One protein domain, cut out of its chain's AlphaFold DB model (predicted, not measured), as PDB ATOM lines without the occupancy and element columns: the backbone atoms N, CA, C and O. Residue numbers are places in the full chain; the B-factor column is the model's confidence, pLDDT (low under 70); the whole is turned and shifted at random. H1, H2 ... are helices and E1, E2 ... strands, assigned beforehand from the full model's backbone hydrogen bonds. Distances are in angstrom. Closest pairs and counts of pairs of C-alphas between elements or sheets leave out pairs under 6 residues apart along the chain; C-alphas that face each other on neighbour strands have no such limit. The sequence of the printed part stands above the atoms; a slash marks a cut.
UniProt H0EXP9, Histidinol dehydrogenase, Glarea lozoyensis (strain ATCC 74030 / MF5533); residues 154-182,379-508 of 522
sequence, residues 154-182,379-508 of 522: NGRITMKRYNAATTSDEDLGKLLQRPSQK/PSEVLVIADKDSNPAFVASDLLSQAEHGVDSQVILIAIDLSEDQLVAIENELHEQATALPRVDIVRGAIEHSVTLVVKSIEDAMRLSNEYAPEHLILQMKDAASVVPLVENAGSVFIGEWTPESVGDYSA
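Overview. This is residues 154 to 182 and 379 to 508 of the 522 residues of the protein "Histidinol dehydrogenase" of Glarea lozoyensis (strain ATCC 74030 / MF5533) (UniProt H0EXP9). A twisted sheet of six parallel strands forms the core of a rounded body, with helices over both faces: H2 and H4 on one, with H3 packed on H2, and H5 on the other. H1 and H6 sit near the sheet's two ends, H1 by E1 and E4 and H6 by E6. The printed part has 159 residues with six named helices and six named strands in the order E1 H1 E2 H2 E3 H3 H4 E4 H5 E5 E6 H6; the sheet runs E1 E4 E3 E2 E5 E6, and the class is mixed, helices and strands. The whole is compact, with a radius of gyration of the C-alphas of 14.3 A and spans of 38 by 38 by 37 A.

Arrangement. In the sheet, E3, residues 410 to 416, is parallel to its neighbour E2, residues 381 to 386, at 13 degrees, with N 384 and O 412 2.8 A apart, within hydrogen-bond range. On the other side of E3, E4, residues 451 to 455, is parallel to it, with N 453 and O 413 at 2.8 A. E1, residues 160 to 163, is an edge strand parallel to E4, with N 162 and O 452 at 2.8 A. E5, residues 472 to 476, is parallel to E2, with N 385 and O 474 at 2.8 A, and E6, residues 492 to 495, the other edge strand, is parallel to E5, with N 494 and O 473 at 2.8 A. The sheet is twisted, its C-alphas lying up to 4.2 A off their best plane. H2, residues 392 to 403, is on the sheet at a height of 8.5 A, over E2 and only just over E3, on which 3 of its C-alphas fall; it runs along the strands, at 1 degrees to E2 on the local plane. H5, residues 458 to 468, is on the opposite face at a height of 9.0 A, over E3 and along it, at 5 degrees on the local plane. With H2 and H4, residues 440 to 448, on one face and H5 on the other, there are three layers, helices on both faces of a sheet. H2 is the hub, touching three helices. It touches H3, residues 420 to 436, the same way at a steep tilt of 48 degrees, closest at the C-alphas of Pro 392 and Ile 426, 4.5 A apart. With residues 400 to 403 alone it touches H4, about perpendicular at 84 degrees, closest at the C-alphas of Ala 403 and Val 443, 5.1 A. With residues 398 to 401 alone it only just touches H6, residues 501 to 506, with 3 pairs of C-alphas within 8 A, closest at those of Asp 398 and Glu 501, 6.4 A. H1, residues 169 to 175, H3 and H6 only graze the sheet; H1 and H5 are near each other, while H2 and H5 are apart. E2, H2, E3 and E3, H3 H4, E4 are strand-helix-strand units, parallel neighbour strands with helices between, and E4, H5, E5 is a split one, with E3 and E2 between its strands; the three crossovers are right-handed. In H1, H3, H5 and H6 every O i to N i+4 pair is within hydrogen-bond range; H2 has 7 of 8 and H4 has 4 of 5.

Along the chain. E1 begins at C-alpha 160, (401.771, 381.826, 292.999). E3, the longest strand, measures 19.7 A from first to last C-alpha, E2 16.4 A, E4 12.8 A and E5 12.6 A. H3, the longest helix, measures 24.5 A, from C-alpha 420 at (400.653, 388.717, 305.173) to C-alpha 436; H2 measures 16.4 A, H5 15.2 A and H4 12.4 A. H6 ends at C-alpha 506, (429.246, 391.433, 286.065).

Size, cuts and confidence. The C-alphas farthest apart are those of Lys 182 and Asp 479, 41.0 A. Residues 183 to 378 are cut out, and C-alphas 182 and 379 are 11.6 A apart across the cut. The link from E5 to E6, residues 477 to 491, is long. The mean pLDDT of the printed part is 92.5, with residues 179 to 182 and 379 under 70.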
ATOM      1  N   ASN A 154     394.206 389.180 288.238       77.38
ATOM      2  CA  ASN A 154     393.407 390.414 288.298       77.38
ATOM      3  C   ASN A 154     394.127 391.652 287.714       77.38
ATOM      4  O   ASN A 154     393.945 392.762 288.203       77.38
ATOM      5  N   GLY A 155     394.956 391.463 286.679       78.81
ATOM      6  CA  GLY A 155     395.723 392.539 286.033       78.81
ATOM      7  C   GLY A 155     397.052 392.894 286.710       78.81
ATOM      8  O   GLY A 155     397.789 393.713 286.173       78.81
ATOM      9  N   ARG A 156     397.389 392.260 287.841       88.56
ATOM     10  CA  ARG A 156     398.681 392.418 288.523       88.56
ATOM     11  C   ARG A 156     399.629 391.283 288.173       88.56
ATOM     12  O   ARG A 156     399.182 390.146 288.061       88.56
ATOM     13  N   ILE A 157     400.918 391.581 288.035       90.94
ATOM     14  CA  ILE A 157     401.975 390.570 287.883       90.94
ATOM     15  C   ILE A 157     402.257 390.010 289.277       90.94
ATOM     16  O   ILE A 157     402.640 390.767 290.165       90.94
ATOM     17  N   THR A 158     401.995 388.721 289.496       90.75
ATOM     18  CA  THR A 158     402.094 388.097 290.827       90.75
ATOM     19  C   THR A 158     402.527 386.641 290.715       90.75
ATOM     20  O   THR A 158     401.955 385.900 289.912       90.75
ATOM     21  N   MET A 159     403.450 386.212 291.575       93.12
ATOM     22  CA  MET A 159     403.828 384.803 291.720       93.12
ATOM     23  C   MET A 159     402.749 384.015 292.475       93.12
ATOM     24  O   MET A 159     401.972 384.567 293.258       93.12
ATOM     25  N   LYS A 160     402.678 382.701 292.241       92.62
ATOM     26  CA  LYS A 160     401.771 381.826 292.999       92.62
ATOM     27  C   LYS A 160     402.370 381.545 294.373       92.62
ATOM     28  O   LYS A 160     403.516 381.120 294.459       92.62
ATOM     29  N   ARG A 161     401.585 381.743 295.434       94.19
ATOM     30  CA  ARG A 161     402.019 381.559 296.823       94.19
ATOM     31  C   ARG A 161     401.487 380.252 297.413       94.19
ATOM     32  O   ARG A 161     400.294 379.971 297.294       94.19
ATOM     33  N   TYR A 162     402.348 379.505 298.096       95.12
ATOM     34  CA  TYR A 162     402.026 378.251 298.780       95.12
ATOM     35  C   TYR A 162     402.598 378.259 300.197       95.12
ATOM     36  O   TYR A 162     403.644 378.850 300.441       95.12
ATOM     37  N   ASN A 163     401.921 377.604 301.142       94.50
ATOM     38  CA  ASN A 163     402.434 377.407 302.496       94.50
ATOM     39  C   ASN A 163     402.951 375.974 302.623       94.50
ATOM     40  O   ASN A 163     402.152 375.033 302.664       94.50
ATOM     41  N   ALA A 164     404.273 375.834 302.724       91.88
ATOM     42  CA  ALA A 164     404.955 374.546 302.722       91.88
ATOM     43  C   ALA A 164     404.512 373.628 303.870       91.88
ATOM     44  O   ALA A 164     404.485 372.420 303.695       91.88
ATOM     45  N   ALA A 165     404.075 374.178 305.011       88.38
ATOM     46  CA  ALA A 165     403.578 373.376 306.132       88.38
ATOM     47  C   ALA A 165     402.213 372.712 305.855       88.38
ATOM     48  O   ALA A 165     401.807 371.803 306.574       88.38
ATOM     49  N   THR A 166     401.476 373.192 304.849       92.12
ATOM     50  CA  THR A 166     400.138 372.690 304.480       92.12
ATOM     51  C   THR A 166     400.089 372.039 303.100       92.12
ATOM     52  O   THR A 166     399.091 371.408 302.754       92.12
ATOM     53  N   THR A 167     401.134 372.214 302.295       91.25
ATOM     54  CA  THR A 167     401.274 371.591 300.979       91.25
ATOM     55  C   THR A 167     401.929 370.224 301.147       91.25
ATOM     56  O   THR A 167     402.863 370.085 301.928       91.25
ATOM     57  N   SER A 168     401.421 369.202 300.452       90.19
ATOM     58  CA  SER A 168     402.012 367.864 300.515       90.19
ATOM     59  C   SER A 168     403.420 367.862 299.906       90.19
ATOM     60  O   SER A 168     403.682 368.625 298.977       90.19
ATOM     61  N   ASP A 169     404.309 366.982 300.375       85.81
ATOM     62  CA  ASP A 169     405.660 366.855 299.803       85.81
ATOM     63  C   ASP A 169     405.622 366.505 298.307       85.81
ATOM     64  O   ASP A 169     406.446 366.981 297.531       85.81
ATOM     65  N   GLU A 170     404.622 365.731 297.867       87.94
ATOM     66  CA  GLU A 170     404.425 365.417 296.448       87.94
ATOM     67  C   GLU A 170     404.097 366.674 295.628       87.94
ATOM     68  O   GLU A 170     404.626 366.867 294.531       87.94
ATOM     69  N   ASP A 171     403.234 367.546 296.152       88.31
ATOM     70  CA  ASP A 171     402.874 368.790 295.476       88.31
ATOM     71  C   ASP A 171     404.013 369.812 295.528       88.31
ATOM     72  O   ASP A 171     404.253 370.487 294.529       88.31
ATOM     73  N   LEU A 172     404.762 369.889 296.634       87.06
ATOM     74  CA  LEU A 172     405.994 370.683 296.708       87.06
ATOM     75  C   LEU A 172     407.010 370.204 295.668       87.06
ATOM     76  O   LEU A 172     407.527 371.021 294.908       87.06
ATOM     77  N   GLY A 173     407.207 368.890 295.551       85.50
ATOM     78  CA  GLY A 173     408.065 368.295 294.530       85.50
ATOM     79  C   GLY A 173     407.642 368.685 293.113       85.50
ATOM     80  O   GLY A 173     408.492 369.033 292.302       85.50
ATOM     81  N   LYS A 174     406.334 368.709 292.812       86.19
ATOM     82  CA  LYS A 174     405.808 369.177 291.512       86.19
ATOM     83  C   LYS A 174     406.020 370.674 291.285       86.19
ATOM     84  O   LYS A 174     406.298 371.069 290.159       86.19
ATOM     85  N   LEU A 175     405.866 371.506 292.316       85.00
ATOM     86  CA  LEU A 175     406.066 372.960 292.221       85.00
ATOM     87  C   LEU A 175     407.531 373.330 291.973       85.00
ATOM     88  O   LEU A 175     407.802 374.323 291.304       85.00
ATOM     89  N   LEU A 176     408.450 372.518 292.492       83.69
ATOM     90  CA  LEU A 176     409.892 372.649 292.307       83.69
ATOM     91  C   LEU A 176     410.395 371.998 291.006       83.69
ATOM     92  O   LEU A 176     411.593 372.035 290.722       83.69
ATOM     93  N   GLN A 177     409.510 371.407 290.191       82.62
ATOM     94  CA  GLN A 177     409.898 370.922 288.868       82.62
ATOM     95  C   GLN A 177     410.168 372.091 287.926       82.62
ATOM     96  O   GLN A 177     409.347 372.991 287.742       82.62
ATOM     97  N   ARG A 178     411.322 372.007 287.269       80.75
ATOM     98  CA  ARG A 178     411.735 372.944 286.229       80.75
ATOM     99  C   ARG A 178     410.858 372.787 284.982       80.75
ATOM    100  O   ARG A 178     410.435 371.666 284.674       80.75
ATOM    101  N   PRO A 179     410.620 373.865 284.217       69.38
ATOM    102  CA  PRO A 179     409.925 373.776 282.939       69.38
ATOM    103  C   PRO A 179     410.598 372.763 282.000       69.38
ATOM    104  O   PRO A 179     411.800 372.815 281.745       69.38
ATOM    105  N   SER A 180     409.807 371.825 281.478       61.41
ATOM    106  CA  SER A 180     410.266 370.797 280.537       61.41
ATOM    107  C   SER A 180     410.839 371.421 279.256       61.41
ATOM    108  O   SER A 180     410.186 372.242 278.606       61.41
ATOM    109  N   GLN A 181     412.054 371.011 278.875       58.78
ATOM    110  CA  GLN A 181     412.690 371.434 277.626       58.78
ATOM    111  C   GLN A 181     412.070 370.730 276.403       58.78
ATOM    112  O   GLN A 181     411.495 369.645 276.493       58.78
ATOM    113  N   LYS A 182     412.196 371.364 275.228       55.97
ATOM    114  CA  LYS A 182     411.730 370.837 273.928       55.97
ATOM    115  C   LYS A 182     412.265 369.422 273.663       55.97
ATOM    116  O   LYS A 182     413.348 369.074 274.121       55.97
ATOM    117  N   PRO A 379     416.865 376.718 281.372       66.50
ATOM    118  CA  PRO A 379     416.491 378.098 281.663       66.50
ATOM    119  C   PRO A 379     417.226 378.611 282.908       66.50
ATOM    120  O   PRO A 379     417.437 377.842 283.842       66.50
ATOM    121  N   SER A 380     417.618 379.885 282.910       77.19
ATOM    122  CA  SER A 380     418.314 380.508 284.043       77.19
ATOM    123  C   SER A 380     417.395 380.597 285.270       77.19
ATOM    124  O   SER A 380     416.195 380.862 285.132       77.19
ATOM    125  N   GLU A 381     417.941 380.367 286.464       88.31
ATOM    126  CA  GLU A 381     417.162 380.257 287.706       88.31
ATOM    127  C   GLU A 381     417.730 381.098 288.853       88.31
ATOM    128  O   GLU A 381     418.941 381.252 288.990       88.31
ATOM    129  N   VAL A 382     416.854 381.605 289.724       94.75
ATOM    130  CA  VAL A 382     417.252 382.224 291.000       94.75
ATOM    131  C   VAL A 382     416.295 381.807 292.109       94.75
ATOM    132  O   VAL A 382     415.079 381.729 291.913       94.75
ATOM    133  N   LEU A 383     416.849 381.532 293.288       97.69
ATOM    134  CA  LEU A 383     416.097 381.282 294.508       97.69
ATOM    135  C   LEU A 383     416.518 382.297 295.569       97.69
ATOM    136  O   LEU A 383     417.664 382.307 296.014       97.69
ATOM    137  N   VAL A 384     415.571 383.126 295.999       98.56
ATOM    138  CA  VAL A 384     415.759 384.103 297.075       98.56
ATOM    139  C   VAL A 384     415.148 383.550 298.357       98.56
ATOM    140  O   VAL A 384     413.970 383.199 298.379       98.56
ATOM    141  N   ILE A 385     415.925 383.480 299.435       98.62
ATOM    142  CA  ILE A 385     415.414 383.208 300.780       98.62
ATOM    143  C   ILE A 385     415.357 384.528 301.540       98.62
ATOM    144  O   ILE A 385     416.381 385.193 301.699       98.62
ATOM    145  N   ALA A 386     414.166 384.887 302.010       98.31
ATOM    146  CA  ALA A 386     413.905 386.157 302.670       98.31
ATOM    147  C   ALA A 386     413.243 385.966 304.038       98.31
ATOM    148  O   ALA A 386     412.356 385.123 304.190       98.31
ATOM    149  N   ASP A 387     413.645 386.769 305.022       97.06
ATOM    150  CA  ASP A 387     413.010 386.836 306.342       97.06
ATOM    151  C   ASP A 387     412.375 388.213 306.596       97.06
ATOM    152  O   ASP A 387     412.326 389.082 305.724       97.06
ATOM    153  N   LYS A 388     411.861 388.417 307.809       96.69
ATOM    154  CA  LYS A 388     411.180 389.655 308.214       96.69
ATOM    155  C   LYS A 388     412.045 390.920 308.146       96.69
ATOM    156  O   LYS A 388     411.470 392.007 308.164       96.69
ATOM    157  N   ASP A 389     413.368 390.775 308.160       96.00
ATOM    158  CA  ASP A 389     414.328 391.875 308.149       96.00
ATOM    159  C   ASP A 389     414.731 392.237 306.703       96.00
ATOM    160  O   ASP A 389     415.343 393.278 306.476       96.00
ATOM    161  N   SER A 390     414.327 391.429 305.713       96.75
ATOM    162  CA  SER A 390     414.548 391.693 304.289       96.75
ATOM    163  C   SER A 390     413.865 392.972 303.792       96.75
ATOM    164  O   SER A 390     412.756 393.327 304.202       96.75
ATOM    165  N   ASN A 391     414.510 393.648 302.839       98.06
ATOM    166  CA  ASN A 391     413.911 394.764 302.116       98.06
ATOM    167  C   ASN A 391     413.045 394.235 300.952       98.06
ATOM    168  O   ASN A 391     413.601 393.645 300.017       98.06
ATOM    169  N   PRO A 392     411.719 394.488 300.935       98.19
ATOM    170  CA  PRO A 392     410.838 393.990 299.882       98.19
ATOM    171  C   PRO A 392     411.243 394.408 298.467       98.19
ATOM    172  O   PRO A 392     411.115 393.615 297.535       98.19
ATOM    173  N   ALA A 393     411.772 395.626 298.312       98.25
ATOM    174  CA  ALA A 393     412.199 396.141 297.018       98.25
ATOM    175  C   ALA A 393     413.427 395.394 296.485       98.25
ATOM    176  O   ALA A 393     413.516 395.167 295.281       98.25
ATOM    177  N   PHE A 394     414.340 394.980 297.372       98.31
ATOM    178  CA  PHE A 394     415.548 394.240 296.992       98.31
ATOM    179  C   PHE A 394     415.205 392.807 296.598       98.31
ATOM    180  O   PHE A 394     415.592 392.368 295.518       98.31
ATOM    181  N   VAL A 395     414.376 392.130 297.403       98.31
ATOM    182  CA  VAL A 395     413.858 390.790 297.081       98.31
ATOM    183  C   VAL A 395     413.158 390.792 295.721       98.31
ATOM    184  O   VAL A 395     413.422 389.929 294.890       98.31
ATOM    185  N   ALA A 396     412.289 391.776 295.469       98.00
ATOM    186  CA  ALA A 396     411.629 391.920 294.176       98.00
ATOM    187  C   ALA A 396     412.632 392.160 293.037       98.00
ATOM    188  O   ALA A 396     412.520 391.510 292.000       98.00
ATOM    189  N   SER A 397     413.617 393.042 293.226       97.62
ATOM    190  CA  SER A 397     414.610 393.342 292.189       97.62
ATOM    191  C   SER A 397     415.491 392.139 291.835       97.62
ATOM    192  O   SER A 397     415.735 391.917 290.654       97.62
ATOM    193  N   ASP A 398     415.881 391.326 292.823       97.50
ATOM    194  CA  ASP A 398     416.665 390.099 292.624       97.50
ATOM    195  C   ASP A 398     415.851 389.015 291.893       97.50
ATOM    196  O   ASP A 398     416.347 388.315 291.016       97.50
ATOM    197  N   LEU A 399     414.556 388.880 292.201       97.69
ATOM    198  CA  LEU A 399     413.681 387.984 291.434       97.69
ATOM    199  C   LEU A 399     413.531 388.475 289.986       97.69
ATOM    200  O   LEU A 399     413.505 387.684 289.045       97.69
ATOM    201  N   LEU A 400     413.411 389.787 289.784       96.56
ATOM    202  CA  LEU A 400     413.187 390.359 288.461       96.56
ATOM    203  C   LEU A 400     414.442 390.385 287.585       96.56
ATOM    204  O   LEU A 400     414.289 390.244 286.370       96.56
ATOM    205  N   SER A 401     415.644 390.503 288.165       93.75
ATOM    206  CA  SER A 401     416.906 390.446 287.412       93.75
ATOM    207  C   SER A 401     417.048 389.135 286.650       93.75
ATOM    208  O   SER A 401     417.467 389.142 285.494       93.75
ATOM    209  N   GLN A 402     416.608 388.025 287.244       91.44
ATOM    210  CA  GLN A 402     416.618 386.737 286.561       91.44
ATOM    211  C   GLN A 402     415.395 386.531 285.657       91.44
ATOM    212  O   GLN A 402     415.501 385.980 284.557       91.44
ATOM    213  N   ALA A 403     414.212 386.990 286.078       91.38
ATOM    214  CA  ALA A 403     412.982 386.829 285.298       91.38
ATOM    215  C   ALA A 403     413.020 387.564 283.945       91.38
ATOM    216  O   ALA A 403     412.305 387.188 283.015       91.38
ATOM    217  N   GLU A 404     413.833 388.616 283.801       90.12
ATOM    218  CA  GLU A 404     413.988 389.305 282.519       90.12
ATOM    219  C   GLU A 404     414.889 388.567 281.521       90.12
ATOM    220  O   GLU A 404     414.902 388.926 280.337       90.12
ATOM    221  N   HIS A 405     415.626 387.540 281.956       83.38
ATOM    222  CA  HIS A 405     416.601 386.849 281.120       83.38
ATOM    223  C   HIS A 405     415.914 386.103 279.961       83.38
ATOM    224  O   HIS A 405     416.259 386.321 278.790       83.38
ATOM    225  N   GLY A 406     414.856 385.339 280.255       82.19
ATOM    226  CA  GLY A 406     414.066 384.590 279.277       82.19
ATOM    227  C   GLY A 406     412.656 384.255 279.768       82.19
ATOM    228  O   GLY A 406     412.363 384.289 280.955       82.19
ATOM    229  N   VAL A 407     411.753 383.922 278.837       82.12
ATOM    230  CA  VAL A 407     410.369 383.510 279.174       82.12
ATOM    231  C   VAL A 407     410.304 382.145 279.852       82.12
ATOM    232  O   VAL A 407     409.246 381.755 280.327       82.12
ATOM    233  N   ASP A 408     411.397 381.398 279.796       79.50
ATOM    234  CA  ASP A 408     411.604 380.089 280.389       79.50
ATOM    235  C   ASP A 408     412.326 380.164 281.741       79.50
ATOM    236  O   ASP A 408     412.374 379.144 282.423       79.50
ATOM    237  N   SER A 409     412.837 381.339 282.136       86.12
ATOM    238  CA  SER A 409     413.460 381.571 283.443       86.12
ATOM    239  C   SER A 409     412.480 381.310 284.583       86.12
ATOM    240  O   SER A 409     411.349 381.795 284.556       86.12
ATOM    241  N   GLN A 410     412.944 380.627 285.628       89.00
ATOM    242  CA  GLN A 410     412.147 380.340 286.818       89.00
ATOM    243  C   GLN A 410     412.744 381.031 288.040       89.00
ATOM    244  O   GLN A 410     413.932 380.886 288.336       89.00
ATOM    245  N   VAL A 411     411.903 381.758 288.776       95.00
ATOM    246  CA  VAL A 411     412.314 382.445 290.003       95.00
ATOM    247  C   VAL A 411     411.511 381.937 291.195       95.00
ATOM    248  O   VAL A 411     410.305 381.682 291.102       95.00
ATOM    249  N   ILE A 412     412.185 381.735 292.324       97.12
ATOM    250  CA  ILE A 412     411.583 381.167 293.531       97.12
ATOM    251  C   ILE A 412     411.868 382.080 294.715       97.12
ATOM    252  O   ILE A 412     413.011 382.448 294.967       97.12
ATOM    253  N   LEU A 413     410.826 382.404 295.475       98.44
ATOM    254  CA  LEU A 413     410.953 383.072 296.766       98.44
ATOM    255  C   LEU A 413     410.626 382.083 297.882       98.44
ATOM    256  O   LEU A 413     409.516 381.559 297.922       98.44
ATOM    257  N   ILE A 414     411.540 381.867 298.823       98.38
ATOM    258  CA  ILE A 414     411.253 381.180 300.084       98.38
ATOM    259  C   ILE A 414     411.172 382.221 301.202       98.38
ATOM    260  O   ILE A 414     412.173 382.811 301.598       98.38
ATOM    261  N   ALA A 415     409.964 382.449 301.712       98.31
ATOM    262  CA  ALA A 415     409.662 383.441 302.735       98.31
ATOM    263  C   ALA A 415     409.586 382.792 304.126       98.31
ATOM    264  O   ALA A 415     408.672 382.010 304.404       98.31
ATOM    265  N   ILE A 416     410.527 383.133 305.006       98.12
ATOM    266  CA  ILE A 416     410.631 382.594 306.365       98.12
ATOM    267  C   ILE A 416     409.785 383.432 307.318       98.12
ATOM    268  O   ILE A 416     410.113 384.578 307.616       98.12
ATOM    269  N   ASP A 417     408.699 382.831 307.803       96.38
ATOM    270  CA  ASP A 417     407.795 383.374 308.823       96.38
ATOM    271  C   ASP A 417     407.344 384.827 308.569       96.38
ATOM    272  O   ASP A 417     407.132 385.609 309.497       96.38
ATOM    273  N   LEU A 418     407.179 385.196 307.293       97.25
ATOM    274  CA  LEU A 418     406.667 386.507 306.909       97.25
ATOM    275  C   LEU A 418     405.172 386.630 307.203       97.25
ATOM    276  O   LEU A 418     404.385 385.711 306.950       97.25
ATOM    277  N   SER A 419     404.772 387.802 307.694       96.94
ATOM    278  CA  SER A 419     403.362 388.161 307.825       96.94
ATOM    279  C   SER A 419     402.720 388.412 306.456       96.94
ATOM    280  O   SER A 419     403.404 388.640 305.456       96.94
ATOM    281  N   GLU A 420     401.385 388.412 306.408       96.69
ATOM    282  CA  GLU A 420     400.653 388.717 305.173       96.69
ATOM    283  C   GLU A 420     401.009 390.107 304.627       96.69
ATOM    284  O   GLU A 420     401.245 390.248 303.432       96.69
ATOM    285  N   ASP A 421     401.141 391.112 305.499       97.81
ATOM    286  CA  ASP A 421     401.504 392.476 305.098       97.81
ATOM    287  C   ASP A 421     402.911 392.535 304.481       97.81
ATOM    288  O   ASP A 421     403.131 393.243 303.499       97.81
ATOM    289  N   GLN A 422     403.861 391.758 305.014       97.88
ATOM    290  CA  GLN A 422     405.223 391.672 304.474       97.88
ATOM    291  C   GLN A 422     405.257 390.957 303.119       97.88
ATOM    292  O   GLN A 422     405.933 391.411 302.197       97.88
ATOM    293  N   LEU A 423     404.491 389.874 302.965       97.69
ATOM    294  CA  LEU A 423     404.360 389.171 301.687       97.69
ATOM    295  C   LEU A 423     403.716 390.065 300.618       97.69
ATOM    296  O   LEU A 423     404.200 390.128 299.489       97.69
ATOM    297  N   VAL A 424     402.663 390.801 300.983       97.25
ATOM    298  CA  VAL A 424     402.000 391.769 300.096       97.25
ATOM    299  C   VAL A 424     402.945 392.908 299.709       97.25
ATOM    300  O   VAL A 424     402.906 393.355 298.564       97.25
ATOM    301  N   ALA A 425     403.819 393.364 300.611       98.25
ATOM    302  CA  ALA A 425     404.823 394.375 300.283       98.25
ATOM    303  C   ALA A 425     405.780 393.898 299.174       98.25
ATOM    304  O   ALA A 425     406.007 394.636 298.218       98.25
ATOM    305  N   ILE A 426     406.261 392.651 299.241       98.38
ATOM    306  CA  ILE A 426     407.113 392.060 298.191       98.38
ATOM    307  C   ILE A 426     406.341 391.935 296.868       98.38
ATOM    308  O   ILE A 426     406.858 392.274 295.807       98.38
ATOM    309  N   GLU A 427     405.083 391.494 296.910       97.06
ATOM    310  CA  GLU A 427     404.238 391.377 295.712       97.06
ATOM    311  C   GLU A 427     403.888 392.734 295.079       97.06
ATOM    312  O   GLU A 427     403.655 392.815 293.868       97.06
ATOM    313  N   ASN A 428     403.828 393.804 295.876       97.69
ATOM    314  CA  ASN A 428     403.665 395.166 295.376       97.69
ATOM    315  C   ASN A 428     404.909 395.628 294.625       97.69
ATOM    316  O   ASN A 428     404.787 396.009 293.463       97.69
ATOM    317  N   GLU A 429     406.080 395.501 295.245       98.38
ATOM    318  CA  GLU A 429     407.361 395.851 294.628       98.38
ATOM    319  C   GLU A 429     407.604 395.058 293.341       98.38
ATOM    320  O   GLU A 429     407.902 395.639 292.300       98.38
ATOM    321  N   LEU A 430     407.363 393.741 293.361       97.62
ATOM    322  CA  LEU A 430     407.487 392.892 292.176       97.62
ATOM    323  C   LEU A 430     406.595 393.391 291.038       97.62
ATOM    324  O   LEU A 430     407.039 393.479 289.896       97.62
ATOM    325  N   HIS A 431     405.340 393.740 291.324       96.56
ATOM    326  CA  HIS A 431     404.429 394.231 290.296       96.56
ATOM    327  C   HIS A 431     404.850 395.599 289.739       96.56
ATOM    328  O   HIS A 431     404.831 395.788 288.518       96.56
ATOM    329  N   GLU A 432     405.189 396.543 290.617       97.62
ATOM    330  CA  GLU A 432     405.543 397.915 290.248       97.62
ATOM    331  C   GLU A 432     406.835 397.944 289.431       97.62
ATOM    332  O   GLU A 432     406.850 398.489 288.323       97.62
ATOM    333  N   GLN A 433     407.878 397.268 289.917       97.94
ATOM    334  CA  GLN A 433     409.163 397.182 289.235       97.94
ATOM    335  C   GLN A 433     409.038 396.426 287.906       97.94
ATOM    336  O   GLN A 433     409.475 396.941 286.879       97.94
ATOM    337  N   ALA A 434     408.352 395.273 287.867       95.25
ATOM    338  CA  ALA A 434     408.156 394.520 286.623       95.25
ATOM    339  C   ALA A 434     407.444 395.346 285.544       95.25
ATOM    340  O   ALA A 434     407.786 395.263 284.367       95.25
ATOM    341  N   THR A 435     406.455 396.153 285.936       94.56
ATOM    342  CA  THR A 435     405.687 396.992 285.004       94.56
ATOM    343  C   THR A 435     406.525 398.140 284.434       94.56
ATOM    344  O   THR A 435     406.247 398.602 283.327       94.56
ATOM    345  N   ALA A 436     407.559 398.580 285.153       95.75
ATOM    346  CA  ALA A 436     408.497 399.598 284.692       95.75
ATOM    347  C   ALA A 436     409.577 399.052 283.735       95.75
ATOM    348  O   ALA A 436     410.236 399.839 283.052       95.75
ATOM    349  N   LEU A 437     409.762 397.726 283.655       93.50
ATOM    350  CA  LEU A 437     410.798 397.120 282.818       93.50
ATOM    351  C   LEU A 437     410.428 397.158 281.322       93.50
ATOM    352  O   LEU A 437     409.340 396.723 280.937       93.50
ATOM    353  N   PRO A 438     411.361 397.542 280.428       90.62
ATOM    354  CA  PRO A 438     411.149 397.470 278.978       90.62
ATOM    355  C   PRO A 438     410.820 396.055 278.477       90.62
ATOM    356  O   PRO A 438     410.170 395.892 277.445       90.62
ATOM    357  N   ARG A 439     411.274 395.026 279.206       86.94
ATOM    358  CA  ARG A 439     411.102 393.600 278.892       86.94
ATOM    359  C   ARG A 439     409.951 392.949 279.674       86.94
ATOM    360  O   ARG A 439     409.945 391.731 279.831       86.94
ATOM    361  N   VAL A 440     408.960 393.720 280.134       91.44
ATOM    362  CA  VAL A 440     407.832 393.226 280.956       91.44
ATOM    363  C   VAL A 440     407.117 391.997 280.374       91.44
ATOM    364  O   VAL A 440     406.692 391.121 281.121       91.44
ATOM    365  N   ASP A 441     407.005 391.880 279.048       87.06
ATOM    366  CA  ASP A 441     406.359 390.721 278.413       87.06
ATOM    367  C   ASP A 441     407.157 389.419 278.591       87.06
ATOM    368  O   ASP A 441     406.565 388.345 278.671       87.06
ATOM    369  N   ILE A 442     408.489 389.508 278.689       85.75
ATOM    370  CA  ILE A 442     409.352 388.360 278.998       85.75
ATOM    371  C   ILE A 442     409.161 387.963 280.460       85.75
ATOM    372  O   ILE A 442     408.867 386.804 280.748       85.75
ATOM    373  N   VAL A 443     409.211 388.956 281.353       90.31
ATOM    374  CA  VAL A 443     409.001 388.780 282.796       90.31
ATOM    375  C   VAL A 443     407.652 388.119 283.081       90.31
ATOM    376  O   VAL A 443     407.576 387.199 283.887       90.31
ATOM    377  N   ARG A 444     406.573 388.515 282.393       90.06
ATOM    378  CA  ARG A 444     405.251 387.876 282.538       90.06
ATOM    379  C   ARG A 444     405.282 386.371 282.254       90.06
ATOM    380  O   ARG A 444     404.629 385.617 282.972       90.06
ATOM    381  N   GLY A 445     406.036 385.941 281.240       87.25
ATOM    382  CA  GLY A 445     406.216 384.524 280.911       87.25
ATOM    383  C   GLY A 445     406.964 383.759 282.006       87.25
ATOM    384  O   GLY A 445     406.481 382.723 282.461       87.25
ATOM    385  N   ALA A 446     408.078 384.320 282.487       89.25
ATOM    386  CA  ALA A 446     408.866 383.771 283.595       89.25
ATOM    387  C   ALA A 446     408.036 383.634 284.889       89.25
ATOM    388  O   ALA A 446     407.979 382.584 285.535       89.25
ATOM    389  N   ILE A 447     407.289 384.685 285.243       91.06
ATOM    390  CA  ILE A 447     406.496 384.733 286.477       91.06
ATOM    391  C   ILE A 447     405.347 383.707 286.485       91.06
ATOM    392  O   ILE A 447     404.952 383.240 287.553       91.06
ATOM    393  N   GLU A 448     404.825 383.287 285.326       87.31
ATOM    394  CA  GLU A 448     403.707 382.328 285.239       87.31
ATOM    395  C   GLU A 448     403.984 380.978 285.936       87.31
ATOM    396  O   GLU A 448     403.069 380.346 286.494       87.31
ATOM    397  N   HIS A 449     405.246 380.551 285.912       85.31
ATOM    398  CA  HIS A 449     405.733 379.291 286.475       85.31
ATOM    399  C   HIS A 449     406.719 379.494 287.640       85.31
ATOM    400  O   HIS A 449     407.372 378.551 288.084       85.31
ATOM    401  N   SER A 450     406.769 380.718 288.164       92.69
ATOM    402  CA  SER A 450     407.526 381.106 289.352       92.69
ATOM    403  C   SER A 450     406.649 381.032 290.607       92.69
ATOM    404  O   SER A 450     405.426 381.228 290.546       92.69
ATOM    405  N   VAL A 451     407.250 380.725 291.760       94.88
ATOM    406  CA  VAL A 451     406.505 380.409 292.992       94.88
ATOM    407  C   VAL A 451     407.096 381.054 294.242       94.88
ATOM    408  O   VAL A 451     408.308 381.178 294.389       94.88
ATOM    409  N   THR A 452     406.217 381.421 295.171       97.62
ATOM    410  CA  THR A 452     406.567 381.824 296.534       97.62
ATOM    411  C   THR A 452     406.180 380.709 297.499       97.62
ATOM    412  O   THR A 452     405.012 380.318 297.560       97.62
ATOM    413  N   LEU A 453     407.133 380.216 298.282       97.62
ATOM    414  CA  LEU A 453     406.938 379.221 299.330       97.62
ATOM    415  C   LEU A 453     407.086 379.890 300.696       97.62
ATOM    416  O   LEU A 453     408.139 380.421 301.027       97.62
ATOM    417  N   VAL A 454     406.031 379.861 301.503       98.06
ATOM    418  CA  VAL A 454     406.067 380.334 302.889       98.06
ATOM    419  C   VAL A 454     406.433 379.165 303.793       98.06
ATOM    420  O   VAL A 454     405.770 378.124 303.764       98.06
ATOM    421  N   VAL A 455     407.472 379.348 304.603       97.69
ATOM    422  CA  VAL A 455     407.993 378.361 305.557       97.69
ATOM    423  C   VAL A 455     408.057 378.956 306.961       97.69
ATOM    424  O   VAL A 455     407.906 380.164 307.142       97.69
ATOM    425  N   LYS A 456     408.254 378.113 307.978       96.06
ATOM    426  CA  LYS A 456     408.298 378.550 309.383       96.06
ATOM    427  C   LYS A 456     409.706 378.758 309.924       96.06
ATOM    428  O   LYS A 456     409.859 379.449 310.925       96.06
ATOM    429  N   SER A 457     410.704 378.149 309.297       96.75
ATOM    430  CA  SER A 457     412.056 378.070 309.839       96.75
ATOM    431  C   SER A 457     413.116 378.188 308.744       96.75
ATOM    432  O   SER A 457     412.832 377.975 307.561       96.75
ATOM    433  N   ILE A 458     414.341 378.527 309.152       97.00
ATOM    434  CA  ILE A 458     415.512 378.534 308.265       97.00
ATOM    435  C   ILE A 458     415.808 377.107 307.803       97.00
ATOM    436  O   ILE A 458     416.142 376.890 306.645       97.00
ATOM    437  N   GLU A 459     415.629 376.123 308.681       96.50
ATOM    438  CA  GLU A 459     415.846 374.709 308.394       96.50
ATOM    439  C   GLU A 459     414.937 374.220 307.259       96.50
ATOM    440  O   GLU A 459     415.412 373.575 306.323       96.50
ATOM    441  N   ASP A 460     413.652 374.585 307.288       95.94
ATOM    442  CA  ASP A 460     412.716 374.273 306.204       95.94
ATOM    443  C   ASP A 460     413.105 374.974 304.899       95.94
ATOM    444  O   ASP A 460     413.030 374.371 303.825       95.94
ATOM    445  N   ALA A 461     413.538 376.238 304.984       97.38
ATOM    446  CA  ALA A 461     413.971 377.001 303.819       97.38
ATOM    447  C   ALA A 461     415.187 376.362 303.142       97.38
ATOM    448  O   ALA A 461     415.191 376.158 301.927       97.38
ATOM    449  N   MET A 462     416.195 376.003 303.938       97.25
ATOM    450  CA  MET A 462     417.426 375.388 303.453       97.25
ATOM    451  C   MET A 462     417.189 373.982 302.920       97.25
ATOM    452  O   MET A 462     417.741 373.642 301.878       97.25
ATOM    453  N   ARG A 463     416.309 373.190 303.549       95.75
ATOM    454  CA  ARG A 463     415.904 371.883 303.017       95.75
ATOM    455  C   ARG A 463     415.328 372.010 301.605       95.75
ATOM    456  O   ARG A 463     415.780 371.309 300.707       95.75
ATOM    457  N   LEU A 464     414.359 372.908 301.407       95.62
ATOM    458  CA  LEU A 464     413.728 373.123 300.098       95.62
ATOM    459  C   LEU A 464     414.708 373.699 299.071       95.62
ATOM    460  O   LEU A 464     414.695 373.292 297.912       95.62
ATOM    461  N   SER A 465     415.582 374.617 299.492       96.25
ATOM    462  CA  SER A 465     416.636 375.164 298.635       96.25
ATOM    463  C   SER A 465     417.609 374.075 298.172       96.25
ATOM    464  O   SER A 465     417.859 373.951 296.976       96.25
ATOM    465  N   ASN A 466     418.084 373.225 299.087       95.12
ATOM    466  CA  ASN A 466     418.994 372.121 298.777       95.12
ATOM    467  C   ASN A 466     418.337 371.047 297.898       95.12
ATOM    468  O   ASN A 466     419.016 370.471 297.049       95.12
ATOM    469  N   GLU A 467     417.038 370.786 298.077       92.25
ATOM    470  CA  GLU A 467     416.256 369.873 297.231       92.25
ATOM    471  C   GLU A 467     416.092 370.422 295.806       92.25
ATOM    472  O   GLU A 467     416.230 369.684 294.829       92.25
ATOM    473  N   TYR A 468     415.851 371.728 295.674       91.50
ATOM    474  CA  TYR A 468     415.741 372.396 294.379       91.50
ATOM    475  C   TYR A 468     417.093 372.528 293.655       91.50
ATOM    476  O   TYR A 468     417.157 372.411 292.423       91.50
ATOM    477  N   ALA A 469     418.165 372.747 294.424       92.38
ATOM    478  CA  ALA A 469     419.536 372.963 293.973       92.38
ATOM    479  C   ALA A 469     419.647 374.117 292.948       92.38
ATOM    480  O   ALA A 469     419.872 373.868 291.757       92.38
ATOM    481  N   PRO A 470     419.422 375.376 293.376       92.06
ATOM    482  CA  PRO A 470     419.358 376.523 292.475       92.06
ATOM    483  C   PRO A 470     420.703 376.834 291.805       92.06
ATOM    484  O   PRO A 470     421.774 376.598 292.367       92.06
ATOM    485  N   GLU A 471     420.641 377.440 290.620       90.75
ATOM    486  CA  GLU A 471     421.799 378.075 289.979       90.75
ATOM    487  C   GLU A 471     422.337 379.214 290.857       90.75
ATOM    488  O   GLU A 471     423.486 379.174 291.301       90.75
ATOM    489  N   HIS A 472     421.466 380.169 291.190       94.81
ATOM    490  CA  HIS A 472     421.758 381.285 292.082       94.81
ATOM    491  C   HIS A 472     420.916 381.198 293.359       94.81
ATOM    492  O   HIS A 472     419.687 381.140 293.305       94.81
ATOM    493  N   LEU A 473     421.578 381.204 294.516       97.56
ATOM    494  CA  LEU A 473     420.947 381.289 295.833       97.56
ATOM    495  C   LEU A 473     421.238 382.655 296.454       97.56
ATOM    496  O   LEU A 473     422.399 382.990 296.670       97.56
ATOM    497  N   ILE A 474     420.203 383.413 296.804       98.38
ATOM    498  CA  ILE A 474     420.343 384.723 297.450       98.38
ATOM    499  C   ILE A 474     419.742 384.662 298.851       98.38
ATOM    500  O   ILE A 474     418.583 384.297 299.027       98.38
ATOM    501  N   LEU A 475     420.534 385.026 299.857       98.31
ATOM    502  CA  LEU A 475     420.132 385.056 301.261       98.31
ATOM    503  C   LEU A 475     419.871 386.506 301.694       98.31
ATOM    504  O   LEU A 475     420.777 387.196 302.163       98.31
ATOM    505  N   GLN A 476     418.626 386.957 301.536       96.88
ATOM    506  CA  GLN A 476     418.129 388.276 301.948       96.88
ATOM    507  C   GLN A 476     417.553 388.189 303.367       96.88
ATOM    508  O   GLN A 476     416.343 388.211 303.565       96.88
ATOM    509  N   MET A 477     418.409 388.012 304.369       94.69
ATOM    510  CA  MET A 477     417.963 387.815 305.750       94.69
ATOM    511  C   MET A 477     418.956 388.352 306.768       94.69
ATOM    512  O   MET A 477     420.138 388.566 306.463       94.69
ATOM    513  N   LYS A 478     418.495 388.501 308.007       94.25
ATOM    514  CA  LYS A 478     419.384 388.823 309.113       94.25
ATOM    515  C   LYS A 478     420.392 387.694 309.344       94.25
ATOM    516  O   LYS A 478     420.061 386.515 309.278       94.25
ATOM    517  N   ASP A 479     421.639 388.069 309.635       93.69
ATOM    518  CA  ASP A 479     422.739 387.139 309.926       93.69
ATOM    519  C   ASP A 479     422.976 386.082 308.818       93.69
ATOM    520  O   ASP A 479     423.487 385.000 309.087       93.69
ATOM    521  N   ALA A 480     422.683 386.404 307.545       95.94
ATOM    522  CA  ALA A 480     422.758 385.484 306.396       95.94
ATOM    523  C   ALA A 480     424.044 384.628 306.318       95.94
ATOM    524  O   ALA A 480     424.004 383.458 305.932       95.94
ATOM    525  N   ALA A 481     425.193 385.172 306.731       96.12
ATOM    526  CA  ALA A 481     426.465 384.451 306.743       96.12
ATOM    527  C   ALA A 481     426.458 383.198 307.643       96.12
ATOM    528  O   ALA A 481     427.167 382.236 307.345       96.12
ATOM    529  N   SER A 482     425.659 383.166 308.718       95.94
ATOM    530  CA  SER A 482     425.567 381.992 309.597       95.94
ATOM    531  C   SER A 482     424.812 380.823 308.968       95.94
ATOM    532  O   SER A 482     424.915 379.707 309.467       95.94
ATOM    533  N   VAL A 483     424.060 381.066 307.891       95.38
ATOM    534  CA  VAL A 483     423.251 380.056 307.192       95.38
ATOM    535  C   VAL A 483     424.058 379.335 306.108       95.38
ATOM    536  O   VAL A 483     423.732 378.210 305.747       95.38
ATOM    537  N   VAL A 484     425.169 379.918 305.646       96.00
ATOM    538  CA  VAL A 484     426.041 379.344 304.600       96.00
ATOM    539  C   VAL A 484     426.454 377.885 304.862       96.00
ATOM    540  O   VAL A 484     426.412 377.105 303.914       96.00
ATOM    541  N   PRO A 485     426.799 377.450 306.095       97.31
ATOM    542  CA  PRO A 485     427.123 376.045 306.362       97.31
ATOM    543  C   PRO A 485     425.982 375.047 306.100       97.31
ATOM    544  O   PRO A 485     426.242 373.850 306.061       97.31
ATOM    545  N   LEU A 486     424.736 375.519 305.959       97.25
ATOM    546  CA  LEU A 486     423.561 374.701 305.638       97.25
ATOM    547  C   LEU A 486     423.322 374.565 304.125       97.25
ATOM    548  O   LEU A 486     422.425 373.827 303.717       97.25
ATOM    549  N   VAL A 487     424.077 375.285 303.291       96.56
ATOM    550  CA  VAL A 487     423.994 375.165 301.832       96.56
ATOM    551  C   VAL A 487     424.703 373.882 301.408       96.56
ATOM    552  O   VAL A 487     425.921 373.763 301.540       96.56
ATOM    553  N   GLU A 488     423.942 372.934 300.871       95.62
ATOM    554  CA  GLU A 488     424.473 371.693 300.301       95.62
ATOM    555  C   GLU A 488     424.575 371.789 298.776       95.62
ATOM    556  O   GLU A 488     425.593 371.399 298.205       95.62
ATOM    557  N   ASN A 489     423.548 372.350 298.122       93.75
ATOM    558  CA  ASN A 489     423.461 372.417 296.664       93.75
ATOM    559  C   ASN A 489     423.087 373.832 296.195       93.75
ATOM    560  O   ASN A 489     421.942 374.250 296.337       93.75
ATOM    561  N   ALA A 490     424.041 374.549 295.600       93.12
ATOM    562  CA  ALA A 490     423.814 375.805 294.881       93.12
ATOM    563  C   ALA A 490     424.974 376.066 293.904       93.12
ATOM    564  O   ALA A 490     426.111 375.673 294.182       93.12
ATOM    565  N   GLY A 491     424.714 376.727 292.772       91.00
ATOM    566  CA  GLY A 491     425.765 377.150 291.834       91.00
ATOM    567  C   GLY A 491     426.631 378.267 292.409       91.00
ATOM    568  O   GLY A 491     427.848 378.121 292.523       91.00
ATOM    569  N   SER A 492     425.990 379.364 292.802       93.88
ATOM    570  CA  SER A 492     426.611 380.499 293.484       93.88
ATOM    571  C   SER A 492     425.687 381.020 294.581       93.88
ATOM    572  O   SER A 492     424.464 380.957 294.454       93.88
ATOM    573  N   VAL A 493     426.281 381.522 295.665       96.69
ATOM    574  CA  VAL A 493     425.560 381.998 296.852       96.69
ATOM    575  C   VAL A 493     425.875 383.469 297.096       96.69
ATOM    576  O   VAL A 493     427.041 383.854 297.200       96.69
ATOM    577  N   PHE A 494     424.828 384.269 297.241       97.62
ATOM    578  CA  PHE A 494     424.876 385.695 297.531       97.62
ATOM    579  C   PHE A 494     424.362 385.946 298.951       97.62
ATOM    580  O   PHE A 494     423.327 385.411 299.347       97.62
ATOM    581  N   ILE A 495     425.112 386.709 299.747       97.12
ATOM    582  CA  ILE A 495     424.960 386.743 301.207       97.12
ATOM    583  C   ILE A 495     424.691 388.175 301.679       97.12
ATOM    584  O   ILE A 495     425.621 388.965 301.855       97.12
ATOM    585  N   GLY A 496     423.424 388.462 301.979       94.19
ATOM    586  CA  GLY A 496     422.972 389.722 302.557       94.19
ATOM    587  C   GLY A 496     422.495 390.761 301.538       94.19
ATOM    588  O   GLY A 496     422.506 390.560 300.326       94.19
ATOM    589  N   GLU A 497     422.078 391.906 302.075       93.75
ATOM    590  CA  GLU A 497     421.310 392.941 301.365       93.75
ATOM    591  C   GLU A 497     422.052 393.610 300.201       93.75
ATOM    592  O   GLU A 497     421.433 394.073 299.249       93.75
ATOM    593  N   TRP A 498     423.383 393.673 300.275       95.00
ATOM    594  CA  TRP A 498     424.227 394.432 299.342       95.00
ATOM    595  C   TRP A 498     424.921 393.552 298.300       95.00
ATOM    596  O   TRP A 498     425.873 393.986 297.649       95.00
ATOM    597  N   THR A 499     424.466 392.311 298.151       95.75
ATOM    598  CA  THR A 499     425.002 391.344 297.190       95.75
ATOM    599  C   THR A 499     423.910 390.878 296.228       95.75
ATOM    600  O   THR A 499     423.524 389.717 296.291       95.75
ATOM    601  N   PRO A 500     423.391 391.755 295.350       95.38
ATOM    602  CA  PRO A 500     422.427 391.339 294.334       95.38
ATOM    603  C   PRO A 500     423.082 390.407 293.309       95.38
ATOM    604  O   PRO A 500     424.288 390.515 293.069       95.38
ATOM    605  N   GLU A 501     422.304 389.560 292.631       94.81
ATOM    606  CA  GLU A 501     422.808 388.656 291.573       94.81
ATOM    607  C   GLU A 501     423.654 389.405 290.534       94.81
ATOM    608  O   GLU A 501     424.760 388.985 290.182       94.81
ATOM    609  N   SER A 502     423.201 390.607 290.156       93.94
ATOM    610  CA  SER A 502     423.867 391.462 289.172       93.94
ATOM    611  C   SER A 502     425.328 391.767 289.518       93.94
ATOM    612  O   SER A 502     426.156 391.914 288.620       93.94
ATOM    613  N   VAL A 503     425.709 391.855 290.801       93.56
ATOM    614  CA  VAL A 503     427.129 392.069 291.127       93.56
ATOM    615  C   VAL A 503     427.962 390.839 290.762       93.56
ATOM    616  O   VAL A 503     429.073 390.995 290.254       93.56
ATOM    617  N   GLY A 504     427.423 389.633 290.953       93.00
ATOM    618  CA  GLY A 504     428.045 388.367 290.553       93.00
ATOM    619  C   GLY A 504     428.136 388.212 289.044       93.00
ATOM    620  O   GLY A 504     429.203 387.861 288.541       93.00
ATOM    621  N   ASP A 505     427.068 388.566 288.331       91.19
ATOM    622  CA  ASP A 505     426.998 388.459 286.871       91.19
ATOM    623  C   ASP A 505     428.030 389.315 286.142       91.19
ATOM    624  O   ASP A 505     428.474 388.963 285.044       91.19
ATOM    625  N   TYR A 506     428.412 390.446 286.739       93.38
ATOM    626  CA  TYR A 506     429.246 391.433 286.065       93.38
ATOM    627  C   TYR A 506     430.632 391.620 286.673       93.38
ATOM    628  O   TYR A 506     431.585 391.757 285.903       93.38
ATOM    629  N   SER A 507     430.784 391.722 288.000       93.94
ATOM    630  CA  SER A 507     431.988 392.372 288.554       93.94
ATOM    631  C   SER A 507     432.527 391.846 289.884       93.94
ATOM    632  O   SER A 507     433.664 392.159 290.217       93.94
ATOM    633  N   ALA A 508     431.804 391.027 290.649       92.94
ATOM    634  CA  ALA A 508     432.276 390.543 291.954       92.94
ATOM    635  C   ALA A 508     433.526 389.650 291.849       92.94
ATOM    636  O   ALA A 508     434.299 389.528 292.799       92.94
TER     637      ALA A 508